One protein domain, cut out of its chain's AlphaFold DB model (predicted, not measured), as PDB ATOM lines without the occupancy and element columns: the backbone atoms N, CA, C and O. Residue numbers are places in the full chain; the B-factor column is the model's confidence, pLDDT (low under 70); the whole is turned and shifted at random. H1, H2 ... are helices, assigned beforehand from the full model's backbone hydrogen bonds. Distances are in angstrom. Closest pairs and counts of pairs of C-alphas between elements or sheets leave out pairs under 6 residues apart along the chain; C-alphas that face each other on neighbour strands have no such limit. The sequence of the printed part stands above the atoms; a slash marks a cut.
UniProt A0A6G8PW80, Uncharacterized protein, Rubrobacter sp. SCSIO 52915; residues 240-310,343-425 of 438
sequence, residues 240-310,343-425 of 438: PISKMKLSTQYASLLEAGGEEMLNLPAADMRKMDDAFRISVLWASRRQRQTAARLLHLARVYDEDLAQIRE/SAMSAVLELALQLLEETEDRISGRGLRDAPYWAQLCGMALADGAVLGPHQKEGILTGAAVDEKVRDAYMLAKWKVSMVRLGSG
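This is residues 240 to 310 and 343 to 425 of the 438 residues of an uncharacterized protein of Rubrobacter sp. SCSIO 52915 (UniProt A0A6G8PW80). Look for a four-helix bundle, a group of helices packed together, made of H1, H2, H4 and H6, with a longer helix at each end of the long axis. At one end H3 packs on H4, and its residues 303 to 310 stick out; at the other end H8 crosses H1 and H6, while the small helices H5 and H7 pack on H6. The printed part has 154 residues with eight named helices, H1 to H8 in chain order, and no named strand; the class is all helix. The whole is compact, with a radius of gyration of the C-alphas of 15.8 A, yet elongated, spanning 53 by 32 by 30 A.

Find C-alpha 288 at (143.542, 101.471, 184.014); from there H3, the longest helix, runs 33.2 A to C-alpha 310 at (168.167, 122.045, 192.392). H4 is residues 345 to 356, 16.9 A long, and H2 is residues 266 to 284, 27.1 A. H6 spans residues 373 to 384, 16.4 A, and H1 residues 247 to 258, 17.0 A. H5 is residues 366 to 369 and H7 residues 390 to 397. H8, residues 404 to 423, runs 28.6 A and ends at C-alpha 423, (131.527, 121.253, 151.008).

Begin at H3, which touches H4 at a shallow tilt of 31 degrees, opposite ways; their closest C-alphas, of Ala 298 and Ser 346, are 5.3 A apart. H4 touches H2 at a steep tilt of 45 degrees, the same way, closest at the C-alphas of Ser 279 and Ala 352, 4.9 A. H2 touches H6, the hub, which touches five helices; the closest C-alphas, of Met 272 and Trp 374, are 5.3 A apart. H1 touches H6 at 20 degrees, a shallow tilt, opposite ways, with the C-alphas of Gln 249 and Ala 381 closest at 5.3 A. H1 and H2 form a helical hairpin, H2 touching with residues 269 to 276 alone; the C-alphas of Gly 257 and Met 269 are closest, 6.5 A. H8 touches H1 with residues 409 to 418 alone, at a steep tilt of 55 degrees; the closest C-alphas, of Ser 252 and Lys 414, are 4.8 A apart. H3 and H8 are apart. In H1, H2, H3, H4, H6, H7 and H8 every O i to N i+4 pair is within hydrogen-bond range; H5 is too short for such a pair.

The C-alphas of Glu 310 and Gly 425, the two farthest apart, are 57.2 A from each other. Residues 311 to 342 are not printed; C-alphas 310 and 343 are 17.0 A apart across this cut. Of the links that are printed whole, none is long. Mean pLDDT of the printed part is 76.3, with 50 residues under 70, among them residues 285 to 310 and 358 to 366.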
ATOM      1  N   PRO A 240     143.269 104.955 168.373       59.31
ATOM      2  CA  PRO A 240     142.106 104.518 167.604       59.31
ATOM      3  C   PRO A 240     141.119 105.662 167.305       59.31
ATOM      4  O   PRO A 240     139.921 105.418 167.239       59.31
ATOM      5  N   ILE A 241     141.585 106.897 167.093       68.06
ATOM      6  CA  ILE A 241     140.749 108.083 166.841       68.06
ATOM      7  C   ILE A 241     139.809 107.837 165.654       68.06
ATOM      8  O   ILE A 241     138.599 108.053 165.755       68.06
ATOM      9  N   SER A 242     140.338 107.319 164.543       64.00
ATOM     10  CA  SER A 242     139.541 106.977 163.358       64.00
ATOM     11  C   SER A 242     138.588 105.805 163.620       64.00
ATOM     12  O   SER A 242     137.412 105.870 163.262       64.00
ATOM     13  N   LYS A 243     139.058 104.761 164.315       64.44
ATOM     14  CA  LYS A 243     138.266 103.564 164.657       64.44
ATOM     15  C   LYS A 243     137.112 103.870 165.620       64.44
ATOM     16  O   LYS A 243     136.056 103.257 165.510       64.44
ATOM     17  N   MET A 244     137.296 104.829 166.524       65.88
ATOM     18  CA  MET A 244     136.292 105.286 167.490       65.88
ATOM     19  C   MET A 244     135.394 106.402 166.945       65.88
ATOM     20  O   MET A 244     134.555 106.914 167.679       65.88
ATOM     21  N   LYS A 245     135.529 106.766 165.659       81.31
ATOM     22  CA  LYS A 245     134.764 107.846 165.009       81.31
ATOM     23  C   LYS A 245     134.935 109.219 165.688       81.31
ATOM     24  O   LYS A 245     134.059 110.069 165.571       81.31
ATOM     25  N   LEU A 246     136.083 109.454 166.329       84.81
ATOM     26  CA  LEU A 246     136.422 110.698 167.035       84.81
ATOM     27  C   LEU A 246     137.128 111.731 166.142       84.81
ATOM     28  O   LEU A 246     137.605 112.754 166.625       84.81
ATOM     29  N   SER A 247     137.221 111.479 164.832       83.19
ATOM     30  CA  SER A 247     137.950 112.341 163.893       83.19
ATOM     31  C   SER A 247     137.397 113.763 163.830       83.19
ATOM     32  O   SER A 247     138.156 114.700 163.614       83.19
ATOM     33  N   THR A 248     136.084 113.933 164.015       85.88
ATOM     34  CA  THR A 248     135.456 115.261 164.044       85.88
ATOM     35  C   THR A 248     135.908 116.026 165.277       85.88
ATOM     36  O   THR A 248     136.418 117.127 165.144       85.88
ATOM     37  N   GLN A 249     135.776 115.417 166.456       91.50
ATOM     38  CA  GLN A 249     136.108 116.024 167.744       91.50
ATOM     39  C   GLN A 249     137.595 116.347 167.840       91.50
ATOM     40  O   GLN A 249     137.966 117.416 168.308       91.50
ATOM     41  N   TYR A 250     138.443 115.454 167.329       86.50
ATOM     42  CA  TYR A 250     139.880 115.676 167.265       86.50
ATOM     43  C   TYR A 250     140.255 116.841 166.334       86.50
ATOM     44  O   TYR A 250     141.052 117.695 166.706       86.50
ATOM     45  N   ALA A 251     139.644 116.931 165.149       85.38
ATOM     46  CA  ALA A 251     139.871 118.062 164.249       85.38
ATOM     47  C   ALA A 251     139.354 119.384 164.843       85.38
ATOM     48  O   ALA A 251     140.030 120.402 164.752       85.38
ATOM     49  N   SER A 252     138.186 119.365 165.494       90.38
ATOM     50  CA  SER A 252     137.625 120.536 166.180       90.38
ATOM     51  C   SER A 252     138.495 120.995 167.347       90.38
ATOM     52  O   SER A 252     138.628 122.192 167.559       90.38
ATOM     53  N   LEU A 253     139.120 120.063 168.070       92.06
ATOM     54  CA  LEU A 253     140.069 120.358 169.141       92.06
ATOM     55  C   LEU A 253     141.303 121.112 168.620       92.06
ATOM     56  O   LEU A 253     141.669 122.144 169.176       92.06
ATOM     57  N   LEU A 254     141.933 120.598 167.558       87.69
ATOM     58  CA  LEU A 254     143.131 121.205 166.973       87.69
ATOM     59  C   LEU A 254     142.840 122.580 166.366       87.69
ATOM     60  O   LEU A 254     143.596 123.519 166.601       87.69
ATOM     61  N   GLU A 255     141.727 122.707 165.640       89.00
ATOM     62  CA  GLU A 255     141.295 123.985 165.069       89.00
ATOM     63  C   GLU A 255     141.007 125.004 166.184       89.00
ATOM     64  O   GLU A 255     141.535 126.110 166.145       89.00
ATOM     65  N   ALA A 256     140.279 124.609 167.239       89.12
ATOM     66  CA  ALA A 256     139.948 125.486 168.368       89.12
ATOM     67  C   ALA A 256     141.183 126.022 169.104       89.12
ATOM     68  O   ALA A 256     141.189 127.175 169.532       89.12
ATOM     69  N   GLY A 257     142.229 125.205 169.252       84.31
ATOM     70  CA  GLY A 257     143.476 125.632 169.889       84.31
ATOM     71  C   GLY A 257     144.247 126.689 169.087       84.31
ATOM     72  O   GLY A 257     144.969 127.492 169.682       84.31
ATOM     73  N   GLY A 258     144.060 126.718 167.762       81.88
ATOM     74  CA  GLY A 258     144.636 127.711 166.853       81.88
ATOM     75  C   GLY A 258     143.762 128.946 166.603       81.88
ATOM     76  O   GLY A 258     144.236 129.892 165.976       81.88
ATOM     77  N   GLU A 259     142.512 128.972 167.076       84.31
ATOM     78  CA  GLU A 259     141.633 130.139 166.932       84.31
ATOM     79  C   GLU A 259     142.183 131.346 167.697       84.31
ATOM     80  O   GLU A 259     142.661 131.212 168.824       84.31
ATOM     81  N   GLU A 260     142.008 132.551 167.148       77.56
ATOM     82  CA  GLU A 260     142.455 133.811 167.770       77.56
ATOM     83  C   GLU A 260     141.927 134.005 169.202       77.56
ATOM     84  O   GLU A 260     142.568 134.660 170.022       77.56
ATOM     85  N   MET A 261     140.772 133.411 169.519       79.56
ATOM     86  CA  MET A 261     140.151 133.483 170.845       79.56
ATOM     87  C   MET A 261     140.964 132.795 171.949       79.56
ATOM     88  O   MET A 261     140.868 133.208 173.106       79.56
ATOM     89  N   LEU A 262     141.737 131.757 171.614       85.06
ATOM     90  CA  LEU A 262     142.557 131.007 172.570       85.06
ATOM     91  C   LEU A 262     144.050 131.131 172.272       85.06
ATOM     92  O   LEU A 262     144.826 131.284 173.213       85.06
ATOM     93  N   ASN A 263     144.423 131.080 170.990       86.81
ATOM     94  CA  ASN A 263     145.780 131.220 170.465       86.81
ATOM     95  C   ASN A 263     146.821 130.505 171.340       86.81
ATOM     96  O   ASN A 263     147.723 131.126 171.914       86.81
ATOM     97  N   LEU A 264     146.633 129.194 171.518       85.50
ATOM     98  CA  LEU A 264     147.452 128.427 172.443       85.50
ATOM     99  C   LEU A 264     148.908 128.369 171.960       85.50
ATOM    100  O   LEU A 264     149.166 128.110 170.780       85.50
ATOM    101  N   PRO A 265     149.891 128.525 172.864       83.88
ATOM    102  CA  PRO A 265     151.287 128.349 172.500       83.88
ATOM    103  C   PRO A 265     151.538 126.908 172.035       83.88
ATOM    104  O   PRO A 265     150.919 125.958 172.520       83.88
ATOM    105  N   ALA A 266     152.514 126.717 171.142       75.81
ATOM    106  CA  ALA A 266     152.821 125.409 170.552       75.81
ATOM    107  C   ALA A 266     153.082 124.301 171.596       75.81
ATOM    108  O   ALA A 266     152.792 123.131 171.352       75.81
ATOM    109  N   ALA A 267     153.612 124.659 172.769       73.62
ATOM    110  CA  ALA A 267     153.819 123.721 173.868       73.62
ATOM    111  C   ALA A 267     152.497 123.198 174.459       73.62
ATOM    112  O   ALA A 267     152.400 122.017 174.779       73.62
ATOM    113  N   ASP A 268     151.480 124.050 174.578       83.31
ATOM    114  CA  ASP A 268     150.172 123.678 175.119       83.31
ATOM    115  C   ASP A 268     149.317 122.950 174.079       83.31
ATOM    116  O   ASP A 268     148.620 121.999 174.425       83.31
ATOM    117  N   MET A 269     149.462 123.303 172.798       79.94
ATOM    118  CA  MET A 269     148.901 122.531 171.684       79.94
ATOM    119  C   MET A 269     149.382 121.073 171.697       79.94
ATOM    120  O   MET A 269     148.581 120.159 171.519       79.94
ATOM    121  N   ARG A 270     150.675 120.841 171.972       74.31
ATOM    122  CA  ARG A 270     151.227 119.481 172.115       74.31
ATOM    123  C   ARG A 270     150.653 118.749 173.326       74.31
ATOM    124  O   ARG A 270     150.189 117.627 173.182       74.31
ATOM    125  N   LYS A 271     150.607 119.397 174.498       80.38
ATOM    126  CA  LYS A 271     150.005 118.802 175.711       80.38
ATOM    127  C   LYS A 271     148.547 118.405 175.489       80.38
ATOM    128  O   LYS A 271     148.126 117.352 175.955       80.38
ATOM    129  N   MET A 272     147.788 119.245 174.789       87.00
ATOM    130  CA  MET A 272     146.395 118.993 174.430       87.00
ATOM    131  C   MET A 272     146.245 117.769 173.524       87.00
ATOM    132  O   MET A 272     145.394 116.919 173.793       87.00
ATOM    133  N   ASP A 273     147.066 117.679 172.473       81.06
ATOM    134  CA  ASP A 273     147.082 116.543 171.547       81.06
ATOM    135  C   ASP A 273     147.423 115.234 172.278       81.06
ATOM    136  O   ASP A 273     146.662 114.262 172.226       81.06
ATOM    137  N   ASP A 274     148.511 115.244 173.053       77.38
ATOM    138  CA  ASP A 274     148.958 114.095 173.839       77.38
ATOM    139  C   ASP A 274     147.888 113.664 174.853       77.38
ATOM    140  O   ASP A 274     147.546 112.480 174.938       77.38
ATOM    141  N   ALA A 275     147.289 114.616 175.579       82.81
ATOM    142  CA  ALA A 275     146.244 114.339 176.565       82.81
ATOM    143  C   ALA A 275     145.010 113.702 175.921       82.81
ATOM    144  O   ALA A 275     144.462 112.737 176.462       82.81
ATOM    145  N   PHE A 276     144.584 114.202 174.758       84.12
ATOM    146  CA  PHE A 276     143.432 113.656 174.047       84.12
ATOM    147  C   PHE A 276     143.701 112.216 173.606       84.12
ATOM    148  O   PHE A 276     142.908 111.316 173.895       84.12
ATOM    149  N   ARG A 277     144.846 111.969 172.961       77.81
ATOM    150  CA  ARG A 277     145.223 110.635 172.472       77.81
ATOM    151  C   ARG A 277     145.356 109.625 173.605       77.81
ATOM    152  O   ARG A 277     144.831 108.515 173.490       77.81
ATOM    153  N   ILE A 278     146.014 110.006 174.699       76.00
ATOM    154  CA  ILE A 278     146.187 109.157 175.883       76.00
ATOM    155  C   ILE A 278     144.830 108.844 176.522       76.00
ATOM    156  O   ILE A 278     144.554 107.684 176.830       76.00
ATOM    157  N   SER A 279     143.943 109.836 176.643       81.94
ATOM    158  CA  SER A 279     142.598 109.641 177.200       81.94
ATOM    159  C   SER A 279     141.762 108.677 176.355       81.94
ATOM    160  O   SER A 279     141.150 107.750 176.884       81.94
ATOM    161  N   VAL A 280     141.782 108.829 175.026       78.75
ATOM    162  CA  VAL A 280     141.104 107.914 174.092       78.75
ATOM    163  C   VAL A 280     141.670 106.496 174.200       78.75
ATOM    164  O   VAL A 280     140.925 105.515 174.241       78.75
ATOM    165  N   LEU A 281     142.993 106.367 174.283       72.62
ATOM    166  CA  LEU A 281     143.685 105.088 174.426       72.62
ATOM    167  C   LEU A 281     143.288 104.388 175.731       72.62
ATOM    168  O   LEU A 281     142.925 103.207 175.706       72.62
ATOM    169  N   TRP A 282     143.289 105.109 176.851       77.31
ATOM    170  CA  TRP A 282     142.908 104.584 178.163       77.31
ATOM    171  C   TRP A 282     141.414 104.288 178.291       77.31
ATOM    172  O   TRP A 282     141.055 103.333 178.977       77.31
ATOM    173  N   ALA A 283     140.554 105.014 177.579       75.00
ATOM    174  CA  ALA A 283     139.139 104.677 177.458       75.00
ATOM    175  C   ALA A 283     138.907 103.418 176.600       75.00
ATOM    176  O   ALA A 283     138.011 102.623 176.877       75.00
ATOM    177  N   SER A 284     139.737 103.193 175.572       71.06
ATOM    178  CA  SER A 284     139.583 102.076 174.625       71.06
ATOM    179  C   SER A 284     139.974 100.696 175.170       71.06
ATOM    180  O   SER A 284     139.648  99.676 174.556       71.06
ATOM    181  N   ARG A 285     140.673 100.623 176.313       64.00
ATOM    182  CA  ARG A 285     141.186  99.370 176.890       64.00
ATOM    183  C   ARG A 285     140.911  99.275 178.392       64.00
ATOM    184  O   ARG A 285     141.033 100.246 179.123       64.00
ATOM    185  N   ARG A 286     140.697  98.050 178.898       53.75
ATOM    186  CA  ARG A 286     140.771  97.691 180.337       53.75
ATOM    187  C   ARG A 286     142.214  97.806 180.893       53.75
ATOM    188  O   ARG A 286     142.708  96.883 181.527       53.75
ATOM    189  N   GLN A 287     142.918  98.909 180.631       59.28
ATOM    190  CA  GLN A 287     144.322  99.147 181.002       59.28
ATOM    191  C   GLN A 287     144.488 100.265 182.050       59.28
ATOM    192  O   GLN A 287     145.562 100.849 182.170       59.28
ATOM    193  N   ARG A 288     143.463 100.521 182.880       59.44
ATOM    194  CA  ARG A 288     143.542 101.471 184.014       59.44
ATOM    195  C   ARG A 288     144.730 101.184 184.952       59.44
ATOM    196  O   ARG A 288     145.371 102.107 185.437       59.44
ATOM    197  N   GLN A 289     145.077  99.907 185.149       59.25
ATOM    198  CA  GLN A 289     146.243  99.505 185.952       59.25
ATOM    199  C   GLN A 289     147.581  99.926 185.326       59.25
ATOM    200  O   GLN A 289     148.512 100.271 186.050       59.25
ATOM    201  N   THR A 290     147.679  99.928 183.993       60.66
ATOM    202  CA  THR A 290     148.865 100.424 183.290       60.66
ATOM    203  C   THR A 290     148.962 101.937 183.463       60.66
ATOM    204  O   THR A 290     149.995 102.408 183.916       60.66
ATOM    205  N   ALA A 291     147.871 102.679 183.238       62.72
ATOM    206  CA  ALA A 291     147.822 104.138 183.375       62.72
ATOM    207  C   ALA A 291     148.309 104.645 184.749       62.72
ATOM    208  O   ALA A 291     149.205 105.486 184.814       62.72
ATOM    209  N   ALA A 292     147.802 104.071 185.847       64.88
ATOM    210  CA  ALA A 292     148.219 104.442 187.203       64.88
ATOM    211  C   ALA A 292     149.711 104.158 187.466       64.88
ATOM    212  O   ALA A 292     150.404 104.949 188.107       64.88
ATOM    213  N   ARG A 293     150.230 103.046 186.925       63.94
ATOM    214  CA  ARG A 293     151.655 102.702 187.015       63.94
ATOM    215  C   ARG A 293     152.526 103.695 186.242       63.94
ATOM    216  O   ARG A 293     153.616 104.016 186.710       63.94
ATOM    217  N   LEU A 294     152.058 104.193 185.098       63.00
ATOM    218  CA  LEU A 294     152.807 105.158 184.288       63.00
ATOM    219  C   LEU A 294     152.816 106.547 184.907       63.00
ATOM    220  O   LEU A 294     153.863 107.181 184.938       63.00
ATOM    221  N   LEU A 295     151.685 106.989 185.459       66.31
ATOM    222  CA  LEU A 295     151.617 108.239 186.210       66.31
ATOM    223  C   LEU A 295     152.581 108.216 187.403       66.31
ATOM    224  O   LEU A 295     153.314 109.178 187.620       66.31
ATOM    225  N   HIS A 296     152.636 107.104 188.141       67.00
ATOM    226  CA  HIS A 296     153.590 106.965 189.240       67.00
ATOM    227  C   HIS A 296     155.046 107.070 188.757       67.00
ATOM    228  O   HIS A 296     155.833 107.794 189.360       67.00
ATOM    229  N   LEU A 297     155.397 106.412 187.647       61.53
ATOM    230  CA  LEU A 297     156.745 106.487 187.073       61.53
ATOM    231  C   LEU A 297     157.090 107.885 186.541       61.53
ATOM    232  O   LEU A 297     158.217 108.335 186.725       61.53
ATOM    233  N   ALA A 298     156.135 108.576 185.918       61.19
ATOM    234  CA  ALA A 298     156.323 109.938 185.430       61.19
ATOM    235  C   ALA A 298     156.543 110.928 186.583       61.19
ATOM    236  O   ALA A 298     157.442 111.755 186.501       61.19
ATOM    237  N   ARG A 299     155.793 110.799 187.687       67.06
ATOM    238  CA  ARG A 299     155.986 111.628 188.891       67.06
ATOM    239  C   ARG A 299     157.363 111.434 189.510       67.06
ATOM    240  O   ARG A 299     158.047 112.412 189.774       67.06
ATOM    241  N   VAL A 300     157.792 110.180 189.668       66.69
ATOM    242  CA  VAL A 300     159.136 109.865 190.180       66.69
ATOM    243  C   VAL A 300     160.219 110.469 189.281       66.69
ATOM    244  O   VAL A 300     161.211 110.992 189.774       66.69
ATOM    245  N   TYR A 301     160.026 110.433 187.962       58.22
ATOM    246  CA  TYR A 301     160.975 111.015 187.018       58.22
ATOM    247  C   TYR A 301     161.015 112.551 187.071       58.22
ATOM    248  O   TYR A 301     162.096 113.138 187.047       58.22
ATOM    249  N   ASP A 302     159.859 113.206 187.185       61.22
ATOM    250  CA  ASP A 302     159.779 114.663 187.310       61.22
ATOM    251  C   ASP A 302     160.386 115.151 188.639       61.22
ATOM    252  O   ASP A 302     161.094 116.159 188.657       61.22
ATOM    253  N   GLU A 303     160.183 114.407 189.732       68.38
ATOM    254  CA  GLU A 303     160.829 114.651 191.030       68.38
ATOM    255  C   GLU A 303     162.358 114.505 190.941       68.38
ATOM    256  O   GLU A 303     163.090 115.374 191.420       68.38
ATOM    257  N   ASP A 304     162.851 113.454 190.276       59.62
ATOM    258  CA  ASP A 304     164.286 113.240 190.050       59.62
ATOM    259  C   ASP A 304     164.895 114.386 189.210       59.62
ATOM    260  O   ASP A 304     165.974 114.895 189.524       59.62
ATOM    261  N   LEU A 305     164.200 114.854 188.163       55.09
ATOM    262  CA  LEU A 305     164.643 115.997 187.354       55.09
ATOM    263  C   LEU A 305     164.650 117.311 188.141       55.09
ATOM    264  O   LEU A 305     165.559 118.128 187.953       55.09
ATOM    265  N   ALA A 306     163.659 117.526 189.008       63.12
ATOM    266  CA  ALA A 306     163.609 118.691 189.884       63.12
ATOM    267  C   ALA A 306     164.798 118.697 190.858       63.12
ATOM    268  O   ALA A 306     165.486 119.712 190.965       63.12
ATOM    269  N   GLN A 307     165.116 117.550 191.467       64.44
ATOM    270  CA  GLN A 307     166.274 117.406 192.355       64.44
ATOM    271  C   GLN A 307     167.606 117.640 191.632       64.44
ATOM    272  O   GLN A 307     168.489 118.302 192.176       64.44
ATOM    273  N   ILE A 308     167.762 117.147 190.399       55.88
ATOM    274  CA  ILE A 308     168.970 117.393 189.591       55.88
ATOM    275  C   ILE A 308     169.113 118.886 189.268       55.88
ATOM    276  O   ILE A 308     170.213 119.432 189.346       55.88
ATOM    277  N   ARG A 309     168.015 119.576 188.927       58.66
ATOM    278  CA  ARG A 309     168.038 121.030 188.695       58.66
ATOM    279  C   ARG A 309     168.422 121.797 189.956       58.66
ATOM    280  O   ARG A 309     169.242 122.704 189.865       58.66
ATOM    281  N   GLU A 310     167.879 121.409 191.105       65.00
ATOM    282  CA  GLU A 310     168.167 122.045 192.392       65.00
ATOM    283  C   GLU A 310     169.629 121.827 192.826       65.00
ATOM    284  O   GLU A 310     170.306 122.760 193.260       65.00
ATOM    285  N   SER A 343     157.363 120.918 180.187       49.69
ATOM    286  CA  SER A 343     157.168 119.537 179.698       49.69
ATOM    287  C   SER A 343     156.964 118.408 180.724       49.69
ATOM    288  O   SER A 343     157.511 117.322 180.536       49.69
ATOM    289  N   ALA A 344     156.172 118.601 181.778       60.75
ATOM    290  CA  ALA A 344     155.851 117.494 182.679       60.75
ATOM    291  C   ALA A 344     154.810 116.563 182.022       60.75
ATOM    292  O   ALA A 344     153.609 116.836 182.034       60.75
ATOM    293  N   MET A 345     155.272 115.462 181.424       64.12
ATOM    294  CA  MET A 345     154.437 114.345 180.948       64.12
ATOM    295  C   MET A 345     153.445 113.890 182.036       64.12
ATOM    296  O   MET A 345     152.336 113.455 181.730       64.12
ATOM    297  N   SER A 346     153.801 114.055 183.315       65.69
ATOM    298  CA  SER A 346     152.903 113.823 184.448       65.69
ATOM    299  C   SER A 346     151.630 114.671 184.409       65.69
ATOM    300  O   SER A 346     150.575 114.123 184.694       65.69
ATOM    301  N   ALA A 347     151.675 115.943 183.999       68.12
ATOM    302  CA  ALA A 347     150.492 116.808 183.930       68.12
ATOM    303  C   ALA A 347     149.490 116.334 182.863       68.12
ATOM    304  O   ALA A 347     148.279 116.371 183.074       68.12
ATOM    305  N   VAL A 348     150.000 115.839 181.732       71.00
ATOM    306  CA  VAL A 348     149.202 115.255 180.641       71.00
ATOM    307  C   VAL A 348     148.558 113.941 181.093       71.00
ATOM    308  O   VAL A 348     147.355 113.739 180.920       71.00
ATOM    309  N   LEU A 349     149.348 113.062 181.717       72.19
ATOM    310  CA  LEU A 349     148.883 111.782 182.257       72.19
ATOM    311  C   LEU A 349     147.889 111.974 183.411       72.19
ATOM    312  O   LEU A 349     146.928 111.219 183.531       72.19
ATOM    313  N   GLU A 350     148.111 112.977 184.257       76.81
ATOM    314  CA  GLU A 350     147.250 113.309 185.386       76.81
ATOM    315  C   GLU A 350     145.902 113.826 184.911       76.81
ATOM    316  O   GLU A 350     144.883 113.319 185.367       76.81
ATOM    317  N   LEU A 351     145.885 114.741 183.940       78.12
ATOM    318  CA  LEU A 351     144.642 115.199 183.332       78.12
ATOM    319  C   LEU A 351     143.865 114.033 182.706       78.12
ATOM    320  O   LEU A 351     142.671 113.886 182.954       78.12
ATOM    321  N   ALA A 352     144.535 113.185 181.923       76.06
ATOM    322  CA  ALA A 352     143.892 112.050 181.270       76.06
ATOM    323  C   ALA A 352     143.316 111.039 182.281       76.06
ATOM    324  O   ALA A 352     142.248 110.476 182.050       76.06
ATOM    325  N   LEU A 353     143.983 110.824 183.422       76.19
ATOM    326  CA  LEU A 353     143.463 109.980 184.502       76.19
ATOM    327  C   LEU A 353     142.297 110.650 185.225       76.19
ATOM    328  O   LEU A 353     141.261 110.014 185.397       76.19
ATOM    329  N   GLN A 354     142.440 111.925 185.593       78.94
ATOM    330  CA  GLN A 354     141.392 112.696 186.259       78.94
ATOM    331  C   GLN A 354     140.109 112.706 185.428       78.94
ATOM    332  O   GLN A 354     139.049 112.422 185.967       78.94
ATOM    333  N   LEU A 355     140.201 112.949 184.116       76.12
ATOM    334  CA  LEU A 355     139.046 112.939 183.216       76.12
ATOM    335  C   LEU A 355     138.367 111.562 183.125       76.12
ATOM    336  O   LEU A 355     137.164 111.503 182.907       76.12
ATOM    337  N   LEU A 356     139.100 110.459 183.298       73.94
ATOM    338  CA  LEU A 356     138.564 109.096 183.175       73.94
ATOM    339  C   LEU A 356     138.119 108.466 184.505       73.94
ATOM    340  O   LEU A 356     137.444 107.430 184.489       73.94
ATOM    341  N   GLU A 357     138.506 109.032 185.648       74.94
ATOM    342  CA  GLU A 357     138.069 108.566 186.964       74.94
ATOM    343  C   GLU A 357     136.641 109.051 187.263       74.94
ATOM    344  O   GLU A 357     136.389 110.229 187.510       74.94
ATOM    345  N   GLU A 358     135.687 108.114 187.288       58.72
ATOM    346  CA  GLU A 358     134.292 108.318 187.720       58.72
ATOM    347  C   GLU A 358     134.178 108.464 189.251       58.72
ATOM    348  O   GLU A 358     133.328 107.848 189.889       58.72
ATOM    349  N   THR A 359     135.061 109.223 189.896       55.66
ATOM    350  CA  THR A 359     134.855 109.558 191.311       55.66
ATOM    351  C   THR A 359     133.886 110.727 191.404       55.66
ATOM    352  O   THR A 359     134.253 111.852 191.055       55.66
ATOM    353  N   GLU A 360     132.673 110.442 191.889       49.31
ATOM    354  CA  GLU A 360     131.557 111.383 192.100       49.31
ATOM    355  C   GLU A 360     131.965 112.674 192.842       49.31
ATOM    356  O   GLU A 360     131.348 113.714 192.638       49.31
ATOM    357  N   ASP A 361     133.059 112.646 193.615       47.50
ATOM    358  CA  ASP A 361     133.472 113.752 194.487       47.50
ATOM    359  C   ASP A 361     134.638 114.624 193.975       47.50
ATOM    360  O   ASP A 361     134.869 115.701 194.525       47.50
ATOM    361  N   ARG A 362     135.412 114.209 192.954       47.00
ATOM    362  CA  ARG A 362     136.676 114.909 192.596       47.00
ATOM    363  C   ARG A 362     136.634 115.793 191.360       47.00
ATOM    364  O   ARG A 362     137.374 116.772 191.316       47.00
ATOM    365  N   ILE A 363     135.736 115.535 190.413       50.16
ATOM    366  CA  ILE A 363     135.401 116.524 189.380       50.16
ATOM    367  C   ILE A 363     134.088 117.193 189.766       50.16
ATOM    368  O   ILE A 363     133.119 117.214 189.014       50.16
ATOM    369  N   SER A 364     134.043 117.801 190.953       50.12
ATOM    370  CA  SER A 364     133.183 118.974 191.090       50.12
ATOM    371  C   SER A 364     133.570 119.902 189.934       50.12
ATOM    372  O   SER A 364     134.756 120.206 189.817       50.12
ATOM    373  N   GLY A 365     132.640 120.304 189.061       52.31
ATOM    374  CA  GLY A 365     132.926 121.035 187.808       52.31
ATOM    375  C   GLY A 365     133.883 122.238 187.925       52.31
ATOM    376  O   GLY A 365     134.448 122.669 186.929       52.31
ATOM    377  N   ARG A 366     134.156 122.725 189.141       56.31
ATOM    378  CA  ARG A 366     135.274 123.626 189.466       56.31
ATOM    379  C   ARG A 366     136.658 123.145 189.014       56.31
ATOM    380  O   ARG A 366     137.404 123.951 188.482       56.31
ATOM    381  N   GLY A 367     136.998 121.864 189.178       71.19
ATOM    382  CA  GLY A 367     138.370 121.382 188.960       71.19
ATOM    383  C   GLY A 367     138.870 121.562 187.524       71.19
ATOM    384  O   GLY A 367     140.014 121.953 187.316       71.19
ATOM    385  N   LEU A 368     138.000 121.333 186.534       80.38
ATOM    386  CA  LEU A 368     138.337 121.563 185.127       80.38
ATOM    387  C   LEU A 368     138.263 123.051 184.764       80.38
ATOM    388  O   LEU A 368     139.088 123.526 183.994       80.38
ATOM    389  N   ARG A 369     137.329 123.807 185.351       82.94
ATOM    390  CA  ARG A 369     137.172 125.240 185.073       82.94
ATOM    391  C   ARG A 369     138.390 126.065 185.500       82.94
ATOM    392  O   ARG A 369     138.712 127.046 184.839       82.94
ATOM    393  N   ASP A 370     139.070 125.637 186.560       82.69
ATOM    394  CA  ASP A 370     140.297 126.262 187.064       82.69
ATOM    395  C   ASP A 370     141.573 125.728 186.363       82.69
ATOM    396  O   ASP A 370     142.686 126.190 186.631       82.69
ATOM    397  N   ALA A 371     141.434 124.748 185.462       84.75
ATOM    398  CA  ALA A 371     142.535 124.178 184.686       84.75
ATOM    399  C   ALA A 371     142.932 125.101 183.513       84.75
ATOM    400  O   ALA A 371     142.126 125.916 183.061       84.75
ATOM    401  N   PRO A 372     144.152 124.981 182.959       88.06
ATOM    402  CA  PRO A 372     144.548 125.755 181.781       88.06
ATOM    403  C   PRO A 372     143.667 125.445 180.559       88.06
ATOM    404  O   PRO A 372     143.152 124.336 180.411       88.06
ATOM    405  N   TYR A 373     143.528 126.407 179.640       91.62
ATOM    406  CA  TYR A 373     142.608 126.303 178.496       91.62
ATOM    407  C   TYR A 373     142.820 125.064 177.618       91.62
ATOM    408  O   TYR A 373     141.849 124.481 177.145       91.62
ATOM    409  N   TRP A 374     144.064 124.607 177.451       90.31
ATOM    410  CA  TRP A 374     144.372 123.385 176.701       90.31
ATOM    411  C   TRP A 374     143.748 122.130 177.338       90.31
ATOM    412  O   TRP A 374     143.288 121.230 176.634       90.31
ATOM    413  N   ALA A 375     143.677 122.085 178.672       88.69
ATOM    414  CA  ALA A 375     143.082 120.984 179.421       88.69
ATOM    415  C   ALA A 375     141.550 121.018 179.335       88.69
ATOM    416  O   ALA A 375     140.909 119.986 179.130       88.69
ATOM    417  N   GLN A 376     140.973 122.219 179.422       91.81
ATOM    418  CA  GLN A 376     139.537 122.442 179.256       91.81
ATOM    419  C   GLN A 376     139.051 122.047 177.856       91.81
ATOM    420  O   GLN A 376     138.059 121.328 177.725       91.81
ATOM    421  N   LEU A 377     139.786 122.454 176.814       91.50
ATOM    422  CA  LEU A 377     139.528 122.068 175.424       91.50
ATOM    423  C   LEU A 377     139.565 120.547 175.242       91.50
ATOM    424  O   LEU A 377     138.657 119.973 174.639       91.50
ATOM    425  N   CYS A 378     140.586 119.885 175.798       91.31
ATOM    426  CA  CYS A 378     140.715 118.431 175.753       91.31
ATOM    427  C   CYS A 378     139.493 117.739 176.387       91.31
ATOM    428  O   CYS A 378     138.870 116.878 175.759       91.31
ATOM    429  N   GLY A 379     139.094 118.170 177.589       89.69
ATOM    430  CA  GLY A 379     137.904 117.661 178.275       89.69
ATOM    431  C   GLY A 379     136.620 117.860 177.464       89.69
ATOM    432  O   GLY A 379     135.801 116.945 177.375       89.69
ATOM    433  N   MET A 380     136.469 119.011 176.804       92.44
ATOM    434  CA  MET A 380     135.317 119.303 175.951       92.44
ATOM    435  C   MET A 380     135.246 118.395 174.717       92.44
ATOM    436  O   MET A 380     134.185 117.833 174.438       92.44
ATOM    437  N   ALA A 381     136.367 118.171 174.027       92.00
ATOM    438  CA  ALA A 381     136.415 117.265 172.881       92.00
ATOM    439  C   ALA A 381     136.126 115.803 173.270       92.00
ATOM    440  O   ALA A 381     135.416 115.092 172.555       92.00
ATOM    441  N   LEU A 382     136.627 115.351 174.425       89.94
ATOM    442  CA  LEU A 382     136.364 114.005 174.948       89.94
ATOM    443  C   LEU A 382     134.901 113.827 175.389       89.94
ATOM    444  O   LEU A 382     134.301 112.781 175.121       89.94
ATOM    445  N   ALA A 383     134.304 114.846 176.017       89.88
ATOM    446  CA  ALA A 383     132.887 114.859 176.386       89.88
ATOM    447  C   ALA A 383     131.978 114.799 175.146       89.88
ATOM    448  O   ALA A 383     131.041 113.994 175.086       89.88
ATOM    449  N   ASP A 384     132.280 115.609 174.129       91.31
ATOM    450  CA  ASP A 384     131.564 115.634 172.851       91.31
ATOM    451  C   ASP A 384     131.705 114.306 172.084       91.31
ATOM    452  O   ASP A 384     130.772 113.843 171.429       91.31
ATOM    453  N   GLY A 385     132.856 113.644 172.225       87.12
ATOM    454  CA  GLY A 385     133.129 112.310 171.690       87.12
ATOM    455  C   GLY A 385     132.470 111.160 172.456       87.12
ATOM    456  O   GLY A 385     132.619 110.010 172.052       87.12
ATOM    457  N   ALA A 386     131.758 111.449 173.554       86.25
ATOM    458  CA  ALA A 386     131.202 110.455 174.476       86.25
ATOM    459  C   ALA A 386     132.252 109.468 175.027       86.25
ATOM    460  O   ALA A 386     131.947 108.304 175.278       86.25
ATOM    461  N   VAL A 387     133.491 109.940 175.207       84.56
ATOM    462  CA  VAL A 387     134.583 109.164 175.815       84.56
ATOM    463  C   VAL A 387     134.474 109.175 177.344       84.56
ATOM    464  O   VAL A 387     134.860 108.207 177.996       84.56
ATOM    465  N   LEU A 388     133.939 110.262 177.908       84.94
ATOM    466  CA  LEU A 388     133.774 110.467 179.349       84.94
ATOM    467  C   LEU A 388     132.460 109.873 179.878       84.94
ATOM    468  O   LEU A 388     131.507 109.667 179.119       84.94
ATOM    469  N   GLY A 389     132.393 109.655 181.195       81.50
ATOM    470  CA  GLY A 389     131.178 109.196 181.871       81.50
ATOM    471  C   GLY A 389     130.007 110.187 181.719       81.50
ATOM    472  O   GLY A 389     130.227 111.388 181.523       81.50
ATOM    473  N   PRO A 390     128.744 109.726 181.821       80.75
ATOM    474  CA  PRO A 390     127.559 110.539 181.524       80.75
ATOM    475  C   PRO A 390     127.457 111.812 182.380       80.75
ATOM    476  O   PRO A 390     127.153 112.876 181.844       80.75
ATOM    477  N   HIS A 391     127.796 111.733 183.670       80.31
ATOM    478  CA  HIS A 391     127.769 112.882 184.584       80.31
ATOM    479  C   HIS A 391     128.808 113.957 184.227       80.31
ATOM    480  O   HIS A 391     128.501 115.148 184.208       80.31
ATOM    481  N   GLN A 392     130.034 113.545 183.893       79.50
ATOM    482  CA  GLN A 392     131.105 114.464 183.492       79.50
ATOM    483  C   GLN A 392     130.788 115.121 182.149       79.50
ATOM    484  O   GLN A 392     130.956 116.329 181.984       79.50
ATOM    485  N   LYS A 393     130.277 114.328 181.199       85.19
ATOM    486  CA  LYS A 393     129.839 114.816 179.893       85.19
ATOM    487  C   LYS A 393     128.797 115.923 180.036       85.19
ATOM    488  O   LYS A 393     128.925 116.956 179.386       85.19
ATOM    489  N   GLU A 394     127.784 115.719 180.873       83.69
ATOM    490  CA  GLU A 394     126.736 116.713 181.094       83.69
ATOM    491  C   GLU A 394     127.301 118.003 181.707       83.69
ATOM    492  O   GLU A 394     127.064 119.081 181.168       83.69
ATOM    493  N   GLY A 395     128.128 117.910 182.754       81.75
ATOM    494  CA  GLY A 395     128.743 119.084 183.388       81.75
ATOM    495  C   GLY A 395     129.664 119.895 182.463       81.75
ATOM    496  O   GLY A 395     129.705 121.125 182.541       81.75
ATOM    497  N   ILE A 396     130.377 119.223 181.557       86.00
ATOM    498  CA  ILE A 396     131.275 119.864 180.586       86.00
ATOM    499  C   ILE A 396     130.482 120.502 179.439       86.00
ATOM    500  O   ILE A 396     130.708 121.664 179.109       86.00
ATOM    501  N   LEU A 397     129.522 119.781 178.851       85.50
ATOM    502  CA  LEU A 397     128.756 120.273 177.698       85.50
ATOM    503  C   LEU A 397     127.748 121.369 178.068       85.50
ATOM    504  O   LEU A 397     127.463 122.235 177.244       85.50
ATOM    505  N   THR A 398     127.237 121.372 179.301       83.06
ATOM    506  CA  THR A 398     126.370 122.452 179.807       83.06
ATOM    507  C   THR A 398     127.144 123.729 180.153       83.06
ATOM    508  O   THR A 398     126.532 124.762 180.421       83.06
ATOM    509  N   GLY A 399     128.482 123.695 180.114       78.06
ATOM    510  CA  GLY A 399     129.345 124.845 180.394       78.06
ATOM    511  C   GLY A 399     129.575 125.122 181.882       78.06
ATOM    512  O   GLY A 399     130.179 126.132 182.225       78.06
ATOM    513  N   ALA A 400     129.131 124.244 182.787       80.44
ATOM    514  CA  ALA A 400     129.383 124.414 184.219       80.44
ATOM    515  C   ALA A 400     130.868 124.206 184.581       80.44
ATOM    516  O   ALA A 400     131.355 124.802 185.546       80.44
ATOM    517  N   ALA A 401     131.572 123.376 183.803       81.38
ATOM    518  CA  ALA A 401     132.947 122.950 184.069       81.38
ATOM    519  C   ALA A 401     134.019 123.538 183.131       81.38
ATOM    520  O   ALA A 401     135.187 123.182 183.254       81.38
ATOM    521  N   VAL A 402     133.640 124.403 182.188       88.06
ATOM    522  CA  VAL A 402     134.539 124.958 181.163       88.06
ATOM    523  C   VAL A 402     134.278 126.455 181.025       88.06
ATOM    524  O   VAL A 402     133.137 126.899 181.145       88.06
ATOM    525  N   ASP A 403     135.332 127.231 180.799       90.94
ATOM    526  CA  ASP A 403     135.238 128.658 180.511       90.94
ATOM    527  C   ASP A 403     134.435 128.900 179.224       90.94
ATOM    528  O   ASP A 403     134.553 128.171 178.234       90.94
ATOM    529  N   GLU A 404     133.620 129.950 179.227       91.19
ATOM    530  CA  GLU A 404     132.796 130.332 178.083       91.19
ATOM    531  C   GLU A 404     133.635 130.547 176.819       91.19
ATOM    532  O   GLU A 404     133.265 130.059 175.753       91.19
ATOM    533  N   LYS A 405     134.827 131.148 176.941       91.88
ATOM    534  CA  LYS A 405     135.734 131.356 175.803       91.88
ATOM    535  C   LYS A 405     136.182 130.046 175.168       91.88
ATOM    536  O   LYS A 405     136.246 129.937 173.946       91.88
ATOM    537  N   VAL A 406     136.491 129.049 175.996       92.06
ATOM    538  CA  VAL A 406     136.923 127.726 175.531       92.06
ATOM    539  C   VAL A 406     135.775 127.012 174.824       92.06
ATOM    540  O   VAL A 406     135.967 126.444 173.747       92.06
ATOM    541  N   ARG A 407     134.573 127.082 175.404       92.12
ATOM    542  CA  ARG A 407     133.365 126.507 174.808       92.12
ATOM    543  C   ARG A 407     133.062 127.124 173.450       92.12
ATOM    544  O   ARG A 407     132.821 126.395 172.490       92.12
ATOM    545  N   ASP A 408     133.084 128.445 173.366       92.56
ATOM    546  CA  ASP A 408     132.719 129.164 172.152       92.56
ATOM    547  C   ASP A 408     133.748 128.918 171.037       92.56
ATOM    548  O   ASP A 408     133.362 128.640 169.898       92.56
ATOM    549  N   ALA A 409     135.045 128.887 171.373       92.62
ATOM    550  CA  ALA A 409     136.107 128.501 170.442       92.62
ATOM    551  C   ALA A 409     135.919 127.067 169.912       92.62
ATOM    552  O   ALA A 409     135.979 126.842 168.702       92.62
ATOM    553  N   TYR A 410     135.618 126.100 170.788       93.62
ATOM    554  CA  TYR A 410     135.374 124.714 170.376       93.62
ATOM    555  C   TYR A 410     134.133 124.574 169.482       93.62
ATOM    556  O   TYR A 410     134.166 123.871 168.469       93.62
ATOM    557  N   MET A 411     133.037 125.260 169.812       93.25
ATOM    558  CA  MET A 411     131.806 125.217 169.019       93.25
ATOM    559  C   MET A 411     131.984 125.862 167.640       93.25
ATOM    560  O   MET A 411     131.498 125.313 166.646       93.25
ATOM    561  N   LEU A 412     132.721 126.976 167.558       92.06
ATOM    562  CA  LEU A 412     133.082 127.606 166.289       92.06
ATOM    563  C   LEU A 412     133.932 126.666 165.426       92.06
ATOM    564  O   LEU A 412     133.601 126.430 164.262       92.06
ATOM    565  N   ALA A 413     134.983 126.084 166.002       91.62
ATOM    566  CA  ALA A 413     135.852 125.131 165.323       91.62
ATOM    567  C   ALA A 413     135.079 123.902 164.820       91.62
ATOM    568  O   ALA A 413     135.230 123.468 163.676       91.62
ATOM    569  N   LYS A 414     134.169 123.364 165.638       91.38
ATOM    570  CA  LYS A 414     133.290 122.254 165.255       91.38
ATOM    571  C   LYS A 414     132.387 122.601 164.080       91.38
ATOM    572  O   LYS A 414     132.240 121.797 163.154       91.38
ATOM    573  N   TRP A 415     131.815 123.799 164.087       91.56
ATOM    574  CA  TRP A 415     131.021 124.288 162.970       91.56
ATOM    575  C   TRP A 415     131.861 124.417 161.689       91.56
ATOM    576  O   TRP A 415     131.454 123.877 160.657       91.56
ATOM    577  N   LYS A 416     133.068 125.002 161.757       88.94
ATOM    578  CA  LYS A 416     134.006 125.096 160.619       88.94
ATOM    579  C   LYS A 416     134.348 123.719 160.039       88.94
ATOM    580  O   LYS A 416     134.190 123.497 158.839       88.94
ATOM    581  N   VAL A 417     134.720 122.759 160.887       87.06
ATOM    582  CA  VAL A 417     135.027 121.380 160.465       87.06
ATOM    583  C   VAL A 417     133.815 120.712 159.797       87.06
ATOM    584  O   VAL A 417     133.963 120.000 158.801       87.06
ATOM    585  N   SER A 418     132.600 120.951 160.303       85.69
ATOM    586  CA  SER A 418     131.370 120.402 159.712       85.69
ATOM    587  C   SER A 418     131.034 121.010 158.341       85.69
ATOM    588  O   SER A 418     130.668 120.276 157.423       85.69
ATOM    589  N   MET A 419     131.236 122.321 158.177       83.19
ATOM    590  CA  MET A 419     131.063 123.053 156.918       83.19
ATOM    591  C   MET A 419     131.995 122.527 155.826       83.19
ATOM    592  O   MET A 419     131.555 122.259 154.709       83.19
ATOM    593  N   VAL A 420     133.270 122.310 156.160       80.06
ATOM    594  CA  VAL A 420     134.260 121.771 155.217       80.06
ATOM    595  C   VAL A 420     133.864 120.370 154.743       80.06
ATOM    596  O   VAL A 420     133.946 120.088 153.547       80.06
ATOM    597  N   ARG A 421     133.348 119.510 155.634       69.69
ATOM    598  CA  ARG A 421     132.865 118.169 155.253       69.69
ATOM    599  C   ARG A 421     131.651 118.203 154.328       69.69
ATOM    600  O   ARG A 421     131.571 117.389 153.409       69.69
ATOM    601  N   LEU A 422     130.721 119.128 154.561       69.62
ATOM    602  CA  LEU A 422     129.551 119.320 153.700       69.62
ATOM    603  C   LEU A 422     129.955 119.864 152.320       69.62
ATOM    604  O   LEU A 422     129.400 119.430 151.315       69.62
ATOM    605  N   GLY A 423     130.962 120.741 152.261       61.53
ATOM    606  CA  GLY A 423     131.527 121.253 151.008       61.53
ATOM    607  C   GLY A 423     132.325 120.215 150.209       61.53
ATOM    608  O   GLY A 423     132.311 120.249 148.982       61.53
ATOM    609  N   SER A 424     132.974 119.253 150.875       57.09
ATOM    610  CA  SER A 424     133.728 118.166 150.224       57.09
ATOM    611  C   SER A 424     132.866 116.992 149.740       57.09
ATOM    612  O   SER A 424     133.386 116.054 149.143       57.09
ATOM    613  N   GLY A 425     131.552 117.024 149.978       47.00
ATOM    614  CA  GLY A 425     130.606 115.949 149.649       47.00
ATOM    615  C   GLY A 425     130.364 115.685 148.155       47.00
ATOM    616  O   GLY A 425     129.358 115.064 147.827       47.00
TER     617      GLY A 425